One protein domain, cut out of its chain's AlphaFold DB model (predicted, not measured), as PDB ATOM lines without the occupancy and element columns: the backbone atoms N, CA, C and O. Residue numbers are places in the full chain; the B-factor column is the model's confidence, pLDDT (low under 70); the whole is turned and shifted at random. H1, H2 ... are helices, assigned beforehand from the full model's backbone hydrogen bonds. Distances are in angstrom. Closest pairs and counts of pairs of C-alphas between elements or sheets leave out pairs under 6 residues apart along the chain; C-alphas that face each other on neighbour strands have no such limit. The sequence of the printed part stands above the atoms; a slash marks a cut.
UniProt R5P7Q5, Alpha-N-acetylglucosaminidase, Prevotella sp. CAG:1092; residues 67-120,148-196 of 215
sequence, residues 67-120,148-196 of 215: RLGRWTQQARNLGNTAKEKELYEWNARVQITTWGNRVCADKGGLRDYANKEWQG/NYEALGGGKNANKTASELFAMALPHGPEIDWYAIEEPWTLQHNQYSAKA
ATOM      1  N   ARG A  67     252.174 257.136 258.476       97.56
ATOM      2  CA  ARG A  67     251.300 256.600 259.531       97.56
ATOM      3  C   ARG A  67     251.316 257.485 260.759       97.56
ATOM      4  O   ARG A  67     252.370 257.687 261.363       97.56
ATOM      5  N   LEU A  68     250.130 257.871 261.223       98.06
ATOM      6  CA  LEU A  68     249.969 258.606 262.478       98.06
ATOM      7  C   LEU A  68     250.606 257.861 263.662       98.06
ATOM      8  O   LEU A  68     251.226 258.476 264.523       98.06
ATOM      9  N   GLY A  69     250.522 256.526 263.665       97.38
ATOM     10  CA  GLY A  69     251.121 255.692 264.706       97.38
ATOM     11  C   GLY A  69     252.632 255.834 264.838       97.38
ATOM     12  O   GLY A  69     253.156 255.725 265.942       97.38
ATOM     13  N   ARG A  70     253.355 256.124 263.747       97.19
ATOM     14  CA  ARG A  70     254.796 256.399 263.824       97.19
ATOM     15  C   ARG A  70     255.054 257.693 264.593       97.19
ATOM     16  O   ARG A  70     255.909 257.705 265.472       97.19
ATOM     17  N   TRP A  71     254.291 258.741 264.292       97.81
ATOM     18  CA  TRP A  71     254.406 260.050 264.932       97.81
ATOM     19  C   TRP A  71     254.061 260.008 266.423       97.81
ATOM     20  O   TRP A  71     254.866 260.407 267.264       97.81
ATOM     21  N   THR A  72     252.900 259.453 266.776       97.44
ATOM     22  CA  THR A  72     252.470 259.391 268.179       97.44
ATOM     23  C   THR A  72     253.349 258.455 269.003       97.44
ATOM     24  O   THR A  72     253.678 258.778 270.142       97.44
ATOM     25  N   GLN A  73     253.819 257.337 268.437       96.31
ATOM     26  CA  GLN A  73     254.754 256.450 269.134       96.31
ATOM     27  C   GLN A  73     256.110 257.120 269.376       96.31
ATOM     28  O   GLN A  73     256.677 256.953 270.454       96.31
ATOM     29  N   GLN A  74     256.631 257.888 268.412       97.12
ATOM     30  CA  GLN A  74     257.861 258.662 268.602       97.12
ATOM     31  C   GLN A  74     257.707 259.671 269.742       97.12
ATOM     32  O   GLN A  74     258.560 259.703 270.623       97.12
ATOM     33  N   ALA A  75     256.596 260.410 269.787       97.19
ATOM     34  CA  ALA A  75     256.317 261.340 270.878       97.19
ATOM     35  C   ALA A  75     256.251 260.629 272.241       97.19
ATOM     36  O   ALA A  75     256.917 261.035 273.192       97.19
ATOM     37  N   ARG A  76     255.533 259.502 272.327       97.00
ATOM     38  CA  ARG A  76     255.459 258.686 273.552       97.00
ATOM     39  C   ARG A  76     256.817 258.123 273.975       97.00
ATOM     40  O   ARG A  76     257.044 257.927 275.164       97.00
ATOM     41  N   ASN A  77     257.721 257.838 273.042       97.00
ATOM     42  CA  ASN A  77     259.047 257.301 273.362       97.00
ATOM     43  C   ASN A  77     259.986 258.338 273.997       97.00
ATOM     44  O   ASN A  77     260.984 257.937 274.586       97.00
ATOM     45  N   LEU A  78     259.668 259.634 273.909       97.81
ATOM     46  CA  LEU A  78     260.435 260.696 274.565       97.81
ATOM     47  C   LEU A  78     260.122 260.822 276.068       97.81
ATOM     48  O   LEU A  78     260.908 261.415 276.798       97.81
ATOM     49  N   GLY A  79     258.984 260.294 276.535       97.00
ATOM     50  CA  GLY A  79     258.575 260.367 277.942       97.00
ATOM     51  C   GLY A  79     259.114 259.204 278.781       97.00
ATOM     52  O   GLY A  79     259.123 258.056 278.328       97.00
ATOM     53  N   ASN A  80     259.487 259.470 280.033       97.62
ATOM     54  CA  ASN A  80     259.994 258.468 280.976       97.62
ATOM     55  C   ASN A  80     258.885 257.894 281.870       97.62
ATOM     56  O   ASN A  80     258.956 256.741 282.292       97.62
ATOM     57  N   THR A  81     257.829 258.671 282.125       98.06
ATOM     58  CA  THR A  81     256.667 258.264 282.933       98.06
ATOM     59  C   THR A  81     255.395 258.153 282.093       98.06
ATOM     60  O   THR A  81     255.281 258.790 281.051       98.06
ATOM     61  N   ALA A  82     254.393 257.389 282.548       96.19
ATOM     62  CA  ALA A  82     253.109 257.266 281.840       96.19
ATOM     63  C   ALA A  82     252.463 258.634 281.539       96.19
ATOM     64  O   ALA A  82     252.051 258.877 280.407       96.19
ATOM     65  N   LYS A  83     252.493 259.551 282.519       97.12
ATOM     66  CA  LYS A  83     251.978 260.922 282.384       97.12
ATOM     67  C   LYS A  83     252.715 261.725 281.312       97.12
ATOM     68  O   LYS A  83     252.084 262.417 280.524       97.12
ATOM     69  N   GLU A  84     254.044 261.623 281.251       97.81
ATOM     70  CA  GLU A  84     254.828 262.293 280.203       97.81
ATOM     71  C   GLU A  84     254.513 261.731 278.815       97.81
ATOM     72  O   GLU A  84     254.379 262.493 277.863       97.81
ATOM     73  N   LYS A  85     254.339 260.407 278.688       97.31
ATOM     74  CA  LYS A  85     253.979 259.785 277.404       97.31
ATOM     75  C   LYS A  85     252.619 260.266 276.905       97.31
ATOM     76  O   LYS A  85     252.480 260.565 275.723       97.31
ATOM     77  N   GLU A  86     251.632 260.345 277.794       96.75
ATOM     78  CA  GLU A  86     250.299 260.876 277.490       96.75
ATOM     79  C   GLU A  86     250.354 262.357 277.097       96.75
ATOM     80  O   GLU A  86     249.779 262.734 276.077       96.75
ATOM     81  N   LEU A  87     251.113 263.177 277.835       97.62
ATOM     82  CA  LEU A  87     251.311 264.595 277.522       97.62
ATOM     83  C   LEU A  87     251.974 264.800 276.152       97.62
ATOM     84  O   LEU A  87     251.561 265.663 275.380       97.62
ATOM     85  N   TYR A  88     253.002 264.016 275.830       98.12
ATOM     86  CA  TYR A  88     253.700 264.131 274.550       98.12
ATOM     87  C   TYR A  88     252.858 263.635 273.378       98.12
ATOM     88  O   TYR A  88     252.905 264.236 272.307       98.12
ATOM     89  N   GLU A  89     252.044 262.598 273.571       97.94
ATOM     90  CA  GLU A  89     251.056 262.200 272.569       97.94
ATOM     91  C   GLU A  89     250.015 263.299 272.331       97.94
ATOM     92  O   GLU A  89     249.716 263.607 271.176       97.94
ATOM     93  N   TRP A  90     249.499 263.916 273.396       97.88
ATOM     94  CA  TRP A  90     248.571 265.039 273.282       97.88
ATOM     95  C   TRP A  90     249.198 266.203 272.501       97.88
ATOM     96  O   TRP A  90     248.621 266.649 271.510       97.88
ATOM     97  N   ASN A  91     250.426 266.612 272.844       98.25
ATOM     98  CA  ASN A  91     251.174 267.634 272.098       98.25
ATOM     99  C   ASN A  91     251.313 267.272 270.609       98.25
ATOM    100  O   ASN A  91     251.105 268.112 269.732       98.25
ATOM    101  N   ALA A  92     251.643 266.011 270.315       98.00
ATOM    102  CA  ALA A  92     251.820 265.507 268.958       98.00
ATOM    103  C   ALA A  92     250.518 265.542 268.139       98.00
ATOM    104  O   ALA A  92     250.559 265.845 266.945       98.00
ATOM    105  N   ARG A  93     249.371 265.250 268.767       98.31
ATOM    106  CA  ARG A  93     248.035 265.320 268.153       98.31
ATOM    107  C   ARG A  93     247.591 266.759 267.922       98.31
ATOM    108  O   ARG A  93     247.153 267.081 266.819       98.31
ATOM    109  N   VAL A  94     247.739 267.616 268.932       98.25
ATOM    110  CA  VAL A  94     247.383 269.038 268.856       98.25
ATOM    111  C   VAL A  94     248.172 269.726 267.746       98.25
ATOM    112  O   VAL A  94     247.568 270.362 266.888       98.25
ATOM    113  N   GLN A  95     249.495 269.532 267.681       98.31
ATOM    114  CA  GLN A  95     250.359 270.201 266.701       98.31
ATOM    115  C   GLN A  95     249.893 270.009 265.248       98.31
ATOM    116  O   GLN A  95     249.959 270.952 264.466       98.31
ATOM    117  N   ILE A  96     249.423 268.811 264.887       98.38
ATOM    118  CA  ILE A  96     249.032 268.468 263.509       98.38
ATOM    119  C   ILE A  96     247.539 268.690 263.208       98.38
ATOM    120  O   ILE A  96     247.095 268.344 262.114       98.38
ATOM    121  N   THR A  97     246.766 269.217 264.168       98.38
ATOM    122  CA  THR A  97     245.315 269.455 264.044       98.38
ATOM    123  C   THR A  97     244.928 270.863 264.512       98.38
ATOM    124  O   THR A  97     245.064 271.820 263.754       98.38
ATOM    125  N   THR A  98     244.468 271.030 265.754       97.94
ATOM    126  CA  THR A  98     243.979 272.311 266.296       97.94
ATOM    127  C   THR A  98     245.096 273.319 266.564       97.94
ATOM    128  O   THR A  98     244.817 274.502 266.756       97.94
ATOM    129  N   TRP A  99     246.348 272.855 266.605       98.06
ATOM    130  CA  TRP A  99     247.585 273.579 266.916       98.06
ATOM    131  C   TRP A  99     247.674 274.138 268.345       98.06
ATOM    132  O   TRP A  99     248.756 274.199 268.923       98.06
ATOM    133  N   GLY A 100     246.543 274.478 268.958       96.12
ATOM    134  CA  GLY A 100     246.434 274.886 270.350       96.12
ATOM    135  C   GLY A 100     244.991 274.839 270.846       96.12
ATOM    136  O   GLY A 100     244.177 274.029 270.393       96.12
ATOM    137  N   ASN A 101     244.683 275.722 271.797       96.94
ATOM    138  CA  ASN A 101     243.329 275.876 272.321       96.94
ATOM    139  C   ASN A 101     242.388 276.543 271.297       96.94
ATOM    140  O   ASN A 101     242.820 276.995 270.234       96.94
ATOM    141  N   ARG A 102     241.104 276.668 271.645       97.38
ATOM    142  CA  ARG A 102     240.076 277.284 270.790       97.38
ATOM    143  C   ARG A 102     240.469 278.658 270.253       97.38
ATOM    144  O   ARG A 102     240.223 278.959 269.092       97.38
ATOM    145  N   VAL A 103     241.093 279.496 271.081       97.31
ATOM    146  CA  VAL A 103     241.511 280.841 270.664       97.31
ATOM    147  C   VAL A 103     242.579 280.751 269.575       97.31
ATOM    148  O   VAL A 103     242.462 281.440 268.566       97.31
ATOM    149  N   CYS A 104     243.574 279.877 269.735       95.38
ATOM    150  CA  CYS A 104     244.599 279.635 268.716       95.38
ATOM    151  C   CYS A 104     244.003 279.071 267.417       95.38
ATOM    152  O   CYS A 104     244.333 279.554 266.335       95.38
ATOM    153  N   ALA A 105     243.113 278.082 267.531       96.19
ATOM    154  CA  ALA A 105     242.504 277.409 266.389       96.19
ATOM    155  C   ALA A 105     241.563 278.336 265.597       96.19
ATOM    156  O   ALA A 105     241.714 278.463 264.384       96.19
ATOM    157  N   ASP A 106     240.625 279.005 266.279       94.19
ATOM    158  CA  ASP A 106     239.558 279.794 265.647       94.19
ATOM    159  C   ASP A 106     239.985 281.231 265.337       94.19
ATOM    160  O   ASP A 106     239.759 281.722 264.235       94.19
ATOM    161  N   LYS A 107     240.591 281.929 266.306       95.06
ATOM    162  CA  LYS A 107     240.937 283.357 266.167       95.06
ATOM    163  C   LYS A 107     242.368 283.570 265.690       95.06
ATOM    164  O   LYS A 107     242.641 284.552 265.011       95.06
ATOM    165  N   GLY A 108     243.273 282.668 266.061       94.50
ATOM    166  CA  GLY A 108     244.674 282.705 265.645       94.50
ATOM    167  C   GLY A 108     244.914 282.197 264.225       94.50
ATOM    168  O   GLY A 108     246.003 282.400 263.698       94.50
ATOM    169  N   GLY A 109     243.927 281.540 263.603       93.94
ATOM    170  CA  GLY A 109     244.046 280.996 262.248       93.94
ATOM    171  C   GLY A 109     244.991 279.797 262.139       93.94
ATOM    172  O   GLY A 109     245.509 279.531 261.058       93.94
ATOM    173  N   LEU A 110     245.251 279.093 263.247       97.25
ATOM    174  CA  LEU A 110     246.240 278.007 263.297       97.25
ATOM    175  C   LEU A 110     245.631 276.609 263.138       97.25
ATOM    176  O   LEU A 110     246.379 275.635 263.037       97.25
ATOM    177  N   ARG A 111     244.295 276.491 263.073       97.62
ATOM    178  CA  ARG A 111     243.621 275.230 262.729       97.62
ATOM    179  C   ARG A 111     244.189 274.673 261.420       97.62
ATOM    180  O   ARG A 111     244.295 275.394 260.433       97.62
ATOM    181  N   ASP A 112     244.524 273.384 261.424       97.62
ATOM    182  CA  ASP A 112     245.068 272.630 260.289       97.62
ATOM    183  C   ASP A 112     246.392 273.185 259.716       97.62
ATOM    184  O   ASP A 112     246.846 272.726 258.666       97.62
ATOM    185  N   TYR A 113     247.070 274.121 260.399       97.81
ATOM    186  CA  TYR A 113     248.293 274.759 259.888       97.81
ATOM    187  C   TYR A 113     249.390 273.739 259.557       97.81
ATOM    188  O   TYR A 113     250.046 273.819 258.522       97.81
ATOM    189  N   ALA A 114     249.569 272.742 260.426       98.00
ATOM    190  CA  ALA A 114     250.521 271.656 260.224       98.00
ATOM    191  C   ALA A 114     249.823 270.334 259.876       98.00
ATOM    192  O   ALA A 114     250.297 269.271 260.297       98.00
ATOM    193  N   ASN A 115     248.734 270.389 259.101       97.75
ATOM    194  CA  ASN A 115     248.021 269.205 258.624       97.75
ATOM    195  C   ASN A 115     248.960 268.177 257.964       97.75
ATOM    196  O   ASN A 115     250.079 268.482 257.521       97.75
ATOM    197  N   LYS A 116     248.509 266.922 257.966       98.38
ATOM    198  CA  LYS A 116     249.219 265.778 257.396       98.38
ATOM    199  C   LYS A 116     248.225 264.850 256.725       98.38
ATOM    200  O   LYS A 116     247.175 264.543 257.284       98.38
ATOM    201  N   GLU A 117     248.610 264.321 255.576       98.06
ATOM    202  CA  GLU A 117     247.921 263.194 254.962       98.06
ATOM    203  C   GLU A 117     248.549 261.909 255.485       98.06
ATOM    204  O   GLU A 117     249.489 261.366 254.906       98.06
ATOM    205  N   TRP A 118     248.063 261.461 256.642       98.62
ATOM    206  CA  TRP A 118     248.535 260.250 257.301       98.62
ATOM    207  C   TRP A 118     247.408 259.250 257.518       98.62
ATOM    208  O   TRP A 118     246.296 259.614 257.906       98.62
ATOM    209  N   GLN A 119     247.740 257.971 257.361       98.56
ATOM    210  CA  GLN A 119     246.879 256.863 257.738       98.56
ATOM    211  C   GLN A 119     246.528 256.949 259.227       98.56
ATOM    212  O   GLN A 119     247.396 257.187 260.076       98.56
ATOM    213  N   GLY A 120     245.252 256.746 259.538       97.25
ATOM    214  CA  GLY A 120     244.652 256.928 260.855       97.25
ATOM    215  C   GLY A 120     244.114 258.344 261.036       97.25
ATOM    216  O   GLY A 120     242.963 258.510 261.419       97.25
ATOM    217  N   ASN A 148     208.190 276.242 255.560       69.19
ATOM    218  CA  ASN A 148     208.574 276.703 256.889       69.19
ATOM    219  C   ASN A 148     207.768 277.956 257.258       69.19
ATOM    220  O   ASN A 148     208.158 279.082 256.958       69.19
ATOM    221  N   TYR A 149     206.626 277.753 257.921       63.72
ATOM    222  CA  TYR A 149     205.745 278.843 258.358       63.72
ATOM    223  C   TYR A 149     206.414 279.810 259.350       63.72
ATOM    224  O   TYR A 149     206.086 280.994 259.356       63.72
ATOM    225  N   GLU A 150     207.371 279.348 260.162       69.00
ATOM    226  CA  GLU A 150     208.138 280.241 261.039       69.00
ATOM    227  C   GLU A 150     209.119 281.110 260.240       69.00
ATOM    228  O   GLU A 150     209.303 282.280 260.565       69.00
ATOM    229  N   ALA A 151     209.712 280.597 259.156       66.62
ATOM    230  CA  ALA A 151     210.551 281.399 258.255       66.62
ATOM    231  C   ALA A 151     209.753 282.472 257.488       66.62
ATOM    232  O   ALA A 151     210.315 283.484 257.083       66.62
ATOM    233  N   LEU A 152     208.436 282.295 257.349       65.25
ATOM    234  CA  LEU A 152     207.515 283.267 256.745       65.25
ATOM    235  C   LEU A 152     207.001 284.326 257.742       65.25
ATOM    236  O   LEU A 152     206.001 284.988 257.473       65.25
ATOM    237  N   GLY A 153     207.655 284.486 258.898       68.69
ATOM    238  CA  GLY A 153     207.259 285.465 259.917       68.69
ATOM    239  C   GLY A 153     206.191 284.962 260.889       68.69
ATOM    240  O   GLY A 153     205.536 285.759 261.548       68.69
ATOM    241  N   GLY A 154     205.988 283.648 261.000       73.38
ATOM    242  CA  GLY A 154     205.168 283.042 262.054       73.38
ATOM    243  C   GLY A 154     205.956 282.740 263.337       73.38
ATOM    244  O   GLY A 154     207.188 282.689 263.345       73.38
ATOM    245  N   GLY A 155     205.243 282.487 264.439       81.94
ATOM    246  CA  GLY A 155     205.829 281.968 265.682       81.94
ATOM    247  C   GLY A 155     206.931 282.861 266.261       81.94
ATOM    248  O   GLY A 155     206.725 284.051 266.496       81.94
ATOM    249  N   LYS A 156     208.123 282.290 266.482       80.12
ATOM    250  CA  LYS A 156     209.290 282.991 267.059       80.12
ATOM    251  C   LYS A 156     209.795 284.167 266.213       80.12
ATOM    252  O   LYS A 156     210.524 285.011 266.729       80.12
ATOM    253  N   ASN A 157     209.399 284.231 264.943       81.50
ATOM    254  CA  ASN A 157     209.804 285.271 264.005       81.50
ATOM    255  C   ASN A 157     208.701 286.310 263.740       81.50
ATOM    256  O   ASN A 157     208.888 287.165 262.881       81.50
ATOM    257  N   ALA A 158     207.588 286.286 264.486       82.81
ATOM    258  CA  ALA A 158     206.455 287.202 264.292       82.81
ATOM    259  C   ALA A 158     206.809 288.692 264.394       82.81
ATOM    260  O   ALA A 158     206.154 289.528 263.780       82.81
ATOM    261  N   ASN A 159     207.868 289.020 265.136       86.88
ATOM    262  CA  ASN A 159     208.314 290.398 265.337       86.88
ATOM    263  C   ASN A 159     209.469 290.804 264.406       86.88
ATOM    264  O   ASN A 159     210.009 291.898 264.563       86.88
ATOM    265  N   LYS A 160     209.893 289.930 263.483       84.81
ATOM    266  CA  LYS A 160     210.992 290.220 262.556       84.81
ATOM    267  C   LYS A 160     210.496 290.997 261.345       84.81
ATOM    268  O   LYS A 160     209.425 290.742 260.802       84.81
ATOM    269  N   THR A 161     211.318 291.930 260.894       87.38
ATOM    270  CA  THR A 161     211.105 292.682 259.659       87.38
ATOM    271  C   THR A 161     211.270 291.789 258.431       87.38
ATOM    272  O   THR A 161     211.967 290.774 258.463       87.38
ATOM    273  N   ALA A 162     210.693 292.207 257.302       80.06
ATOM    274  CA  ALA A 162     210.876 291.516 256.025       80.06
ATOM    275  C   ALA A 162     212.362 291.362 255.642       80.06
ATOM    276  O   ALA A 162     212.745 290.325 255.107       80.06
ATOM    277  N   SER A 163     213.210 292.344 255.967       82.00
ATOM    278  CA  SER A 163     214.656 292.284 255.719       82.00
ATOM    279  C   SER A 163     215.357 291.223 256.569       82.00
ATOM    280  O   SER A 163     216.232 290.521 256.069       82.00
ATOM    281  N   GLU A 164     214.972 291.069 257.838       81.50
ATOM    282  CA  GLU A 164     215.511 290.023 258.714       81.50
ATOM    283  C   GLU A 164     215.046 288.633 258.283       81.50
ATOM    284  O   GLU A 164     215.849 287.705 258.263       81.50
ATOM    285  N   LEU A 165     213.776 288.493 257.893       78.38
ATOM    286  CA  LEU A 165     213.241 287.242 257.353       78.38
ATOM    287  C   LEU A 165     213.939 286.864 256.043       78.38
ATOM    288  O   LEU A 165     214.335 285.715 255.873       78.38
ATOM    289  N   PHE A 166     214.166 287.833 255.152       71.56
ATOM    290  CA  PHE A 166     214.904 287.620 253.909       71.56
ATOM    291  C   PHE A 166     216.358 287.213 254.176       71.56
ATOM    292  O   PHE A 166     216.833 286.245 253.593       71.56
ATOM    293  N   ALA A 167     217.052 287.886 255.099       75.50
ATOM    294  CA  ALA A 167     218.417 287.527 255.481       75.50
ATOM    295  C   ALA A 167     218.506 286.122 256.102       75.50
ATOM    296  O   ALA A 167     219.470 285.404 255.847       75.50
ATOM    297  N   MET A 168     217.500 285.716 256.882       72.94
ATOM    298  CA  MET A 168     217.388 284.363 257.442       72.94
ATOM    299  C   MET A 168     217.030 283.302 256.395       72.94
ATOM    300  O   MET A 168     217.359 282.137 256.590       72.94
ATOM    301  N   ALA A 169     216.357 283.693 255.310       67.00
ATOM    302  CA  ALA A 169     215.993 282.815 254.201       67.00
ATOM    303  C   ALA A 169     217.106 282.671 253.148       67.00
ATOM    304  O   ALA A 169     217.005 281.813 252.270       67.00
ATOM    305  N   LEU A 170     218.157 283.500 253.202       63.06
ATOM    306  CA  LEU A 170     219.320 283.325 252.336       63.06
ATOM    307  C   LEU A 170     220.028 282.002 252.674       63.06
ATOM    308  O   LEU A 170     220.167 281.677 253.855       63.06
ATOM    309  N   PRO A 171     220.514 281.250 251.670       60.72
ATOM    310  CA  PRO A 171     221.291 280.047 251.919       60.72
ATOM    311  C   PRO A 171     222.570 280.411 252.674       60.72
ATOM    312  O   PRO A 171     223.475 281.036 252.119       60.72
ATOM    313  N   HIS A 172     222.655 280.000 253.934       70.25
ATOM    314  CA  HIS A 172     223.895 280.024 254.701       70.25
ATOM    315  C   HIS A 172     224.448 278.608 254.760       70.25
ATOM    316  O   HIS A 172     223.687 277.639 254.808       70.25
ATOM    317  N   GLY A 173     225.774 278.474 254.708       72.38
ATOM    318  CA  GLY A 173     226.410 277.184 254.954       72.38
ATOM    319  C   GLY A 173     226.112 276.696 256.377       72.38
ATOM    320  O   GLY A 173     225.796 277.510 257.248       72.38
ATOM    321  N   PRO A 174     226.221 275.387 256.644       85.62
ATOM    322  CA  PRO A 174     225.962 274.857 257.973       85.62
ATOM    323  C   PRO A 174     226.931 275.465 258.996       85.62
ATOM    324  O   PRO A 174     228.150 275.422 258.819       85.62
ATOM    325  N   GLU A 175     226.387 276.004 260.088       89.81
ATOM    326  CA  GLU A 175     227.179 276.443 261.237       89.81
ATOM    327  C   GLU A 175     227.618 275.219 262.045       89.81
ATOM    328  O   GLU A 175     226.806 274.528 262.663       89.81
ATOM    329  N   ILE A 176     228.917 274.927 262.016       94.00
ATOM    330  CA  ILE A 176     229.509 273.772 262.689       94.00
ATOM    331  C   ILE A 176     230.601 274.275 263.632       94.00
ATOM    332  O   ILE A 176     231.564 274.909 263.196       94.00
ATOM    333  N   ASP A 177     230.480 273.964 264.926       96.31
ATOM    334  CA  ASP A 177     231.564 274.181 265.888       96.31
ATOM    335  C   ASP A 177     232.651 273.118 265.684       96.31
ATOM    336  O   ASP A 177     232.665 272.064 266.324       96.31
ATOM    337  N   TRP A 178     233.563 273.398 264.751       96.56
ATOM    338  CA  TRP A 178     234.647 272.485 264.403       96.56
ATOM    339  C   TRP A 178     235.545 272.165 265.592       96.56
ATOM    340  O   TRP A 178     235.887 271.005 265.790       96.56
ATOM    341  N   TYR A 179     235.875 273.145 266.434       97.31
ATOM    342  CA  TYR A 179     236.759 272.898 267.571       97.31
ATOM    343  C   TYR A 179     236.146 271.905 268.567       97.31
ATOM    344  O   TYR A 179     236.850 271.022 269.048       97.31
ATOM    345  N   ALA A 180     234.837 271.992 268.832       97.25
ATOM    346  CA  ALA A 180     234.150 271.042 269.714       97.25
ATOM    347  C   ALA A 180     234.153 269.598 269.175       97.25
ATOM    348  O   ALA A 180     234.036 268.651 269.951       97.25
ATOM    349  N   ILE A 181     234.298 269.423 267.860       96.69
ATOM    350  CA  ILE A 181     234.434 268.113 267.208       96.69
ATOM    351  C   ILE A 181     235.896 267.644 267.226       96.69
ATOM    352  O   ILE A 181     236.175 266.461 267.423       96.69
ATOM    353  N   GLU A 182     236.835 268.563 267.013       97.81
ATOM    354  CA  GLU A 182     238.264 268.286 266.842       97.81
ATOM    355  C   GLU A 182     238.983 268.034 268.175       97.81
ATOM    356  O   GLU A 182     239.787 267.105 268.279       97.81
ATOM    357  N   GLU A 183     238.691 268.829 269.206       97.44
ATOM    358  CA  GLU A 183     239.369 268.763 270.505       97.44
ATOM    359  C   GLU A 183     239.255 267.380 271.166       97.44
ATOM    360  O   GLU A 183     240.299 266.847 271.563       97.44
ATOM    361  N   PRO A 184     238.077 266.720 271.225       97.38
ATOM    362  CA  PRO A 184     237.974 265.380 271.793       97.38
ATOM    363  C   PRO A 184     238.910 264.363 271.137       97.38
ATOM    364  O   PRO A 184     239.410 263.478 271.826       97.38
ATOM    365  N   TRP A 185     239.193 264.485 269.834       97.31
ATOM    366  CA  TRP A 185     240.144 263.605 269.146       97.31
ATOM    367  C   TRP A 185     241.584 263.804 269.643       97.31
ATOM    368  O   TRP A 185     242.340 262.835 269.761       97.31
ATOM    369  N   THR A 186     241.961 265.039 269.988       96.69
ATOM    370  CA  THR A 186     243.303 265.350 270.511       96.69
ATOM    371  C   THR A 186     243.561 264.736 271.887       96.69
ATOM    372  O   THR A 186     244.702 264.406 272.200       96.69
ATOM    373  N   LEU A 187     242.502 264.531 272.674       95.81
ATOM    374  CA  LEU A 187     242.545 263.968 274.027       95.81
ATOM    375  C   LEU A 187     242.534 262.429 274.050       95.81
ATOM    376  O   LEU A 187     242.620 261.824 275.115       95.81
ATOM    377  N   GLN A 188     242.404 261.775 272.894       94.12
ATOM    378  CA  GLN A 188     242.398 260.316 272.812       94.12
ATOM    379  C   GLN A 188     243.805 259.725 272.969       94.12
ATOM    380  O   GLN A 188     244.790 260.278 272.486       94.12
ATOM    381  N   HIS A 189     243.862 258.504 273.506       87.44
ATOM    382  CA  HIS A 189     245.078 257.681 273.595       87.44
ATOM    383  C   HIS A 189     244.994 256.409 272.732       87.44
ATOM    384  O   HIS A 189     245.595 255.378 273.039       87.44
ATOM    385  N   ASN A 190     244.202 256.460 271.655       76.62
ATOM    386  CA  ASN A 190     244.010 255.331 270.744       76.62
ATOM    387  C   ASN A 190     245.339 254.915 270.106       76.62
ATOM    388  O   ASN A 190     246.060 255.750 269.552       76.62
ATOM    389  N   GLN A 191     245.639 253.614 270.139       79.12
ATOM    390  CA  GLN A 191     246.864 253.090 269.546       79.12
ATOM    391  C   GLN A 191     246.725 252.946 268.031       79.12
ATOM    392  O   GLN A 191     246.014 252.079 267.525       79.12
ATOM    393  N   TYR A 192     247.478 253.765 267.304       93.38
ATOM    394  CA  TYR A 192     247.724 253.576 265.883       93.38
ATOM    395  C   TYR A 192     249.016 252.777 265.705       93.38
ATOM    396  O   TYR A 192     250.055 253.124 266.264       93.38
ATOM    397  N   SER A 193     248.983 251.716 264.899       93.38
ATOM    398  CA  SER A 193     250.200 250.956 264.590       93.38
ATOM    399  C   SER A 193     251.179 251.803 263.770       93.38
ATOM    400  O   SER A 193     250.792 252.388 262.754       93.38
ATOM    401  N   ALA A 194     252.455 251.807 264.160       94.56
ATOM    402  CA  ALA A 194     253.551 252.387 263.378       94.56
ATOM    403  C   ALA A 194     254.004 251.493 262.206       94.56
ATOM    404  O   ALA A 194     254.726 251.955 261.325       94.56
ATOM    405  N   LYS A 195     253.599 250.214 262.186       95.69
ATOM    406  CA  LYS A 195     253.996 249.256 261.147       95.69
ATOM    407  C   LYS A 195     253.130 249.416 259.903       95.69
ATOM    408  O   LYS A 195     251.905 249.425 260.016       95.69
ATOM    409  N   ALA A 196     253.773 249.478 258.739       96.00
ATOM    410  CA  ALA A 196     253.106 249.399 257.446       96.00
ATOM    411  C   ALA A 196     252.226 248.141 257.323       96.00
ATOM    412  O   ALA A 196     252.556 247.079 257.856       96.00
TER     413      ALA A 196
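Overview. This is residues 67 to 120 and 148 to 196 of the 215 residues of the protein "Alpha-N-acetylglucosaminidase" of Prevotella sp. CAG:1092 (UniProt R5P7Q5). The model is a long rod of two unequal lobes: a larger one with the helical hairpin H1 and H2, then H3 and H5, and a small distant head with H4 and loop. Residues 170 to 176, which stand free, run between the head and H5. The printed part has 103 residues with five named helices, H1 to H5 in chain order, and no named strand; the class is all helix, though helices hold 47 residues, under half. The whole is extended, with a radius of gyration of the C-alphas of 21.3 A and spans of 63 by 27 by 22 A.

Arrangement. Start at H1, residues 68 to 77, and pass its tight link to H2, residues 82 to 95. These form a hairpin and touch, closest at the C-alphas of Arg 76 and Lys 85, 4.3 A apart, with a steep tilt of 40 degrees, opposite ways. Go on to H3, residues 102 to 107, which is apart from H2. Look next at H5, residues 178 to 186: it only just touches H2, with residues 90 to 94 of H2 alone, closest at the C-alphas of Arg 93 and Thr 186, 5.3 A. H5 only just touches H3 too, with 3 pairs of C-alphas within 8 A, closest at those of Arg 102 and Tyr 179, 6.4 A. H4, residues 162 to 169, touches no helix. In H1, H2, H3 and H4 every O i to N i+4 pair is within hydrogen-bond range; in H5 it is 3 of 5.

Along the chain. Find C-alpha 68 at (249.969, 258.606, 262.478); from there H1 runs 14.2 A. H2 covers 20.1 A, H3 7.7 A and H4 10.3 A. H5 runs 12.8 A and ends at C-alpha 186, (243.303, 265.350, 270.511).

Size, cuts and confidence. The C-alphas of Asn 80 and Ala 162 are the farthest apart, 64.2 A. Residues 121 to 147 are not printed, and C-alphas 120 and 148 are 41.3 A apart across this cut. Of the links that are printed whole, none is long. The pLDDT is under 70 at residues 148 to 153 and 169 to 171.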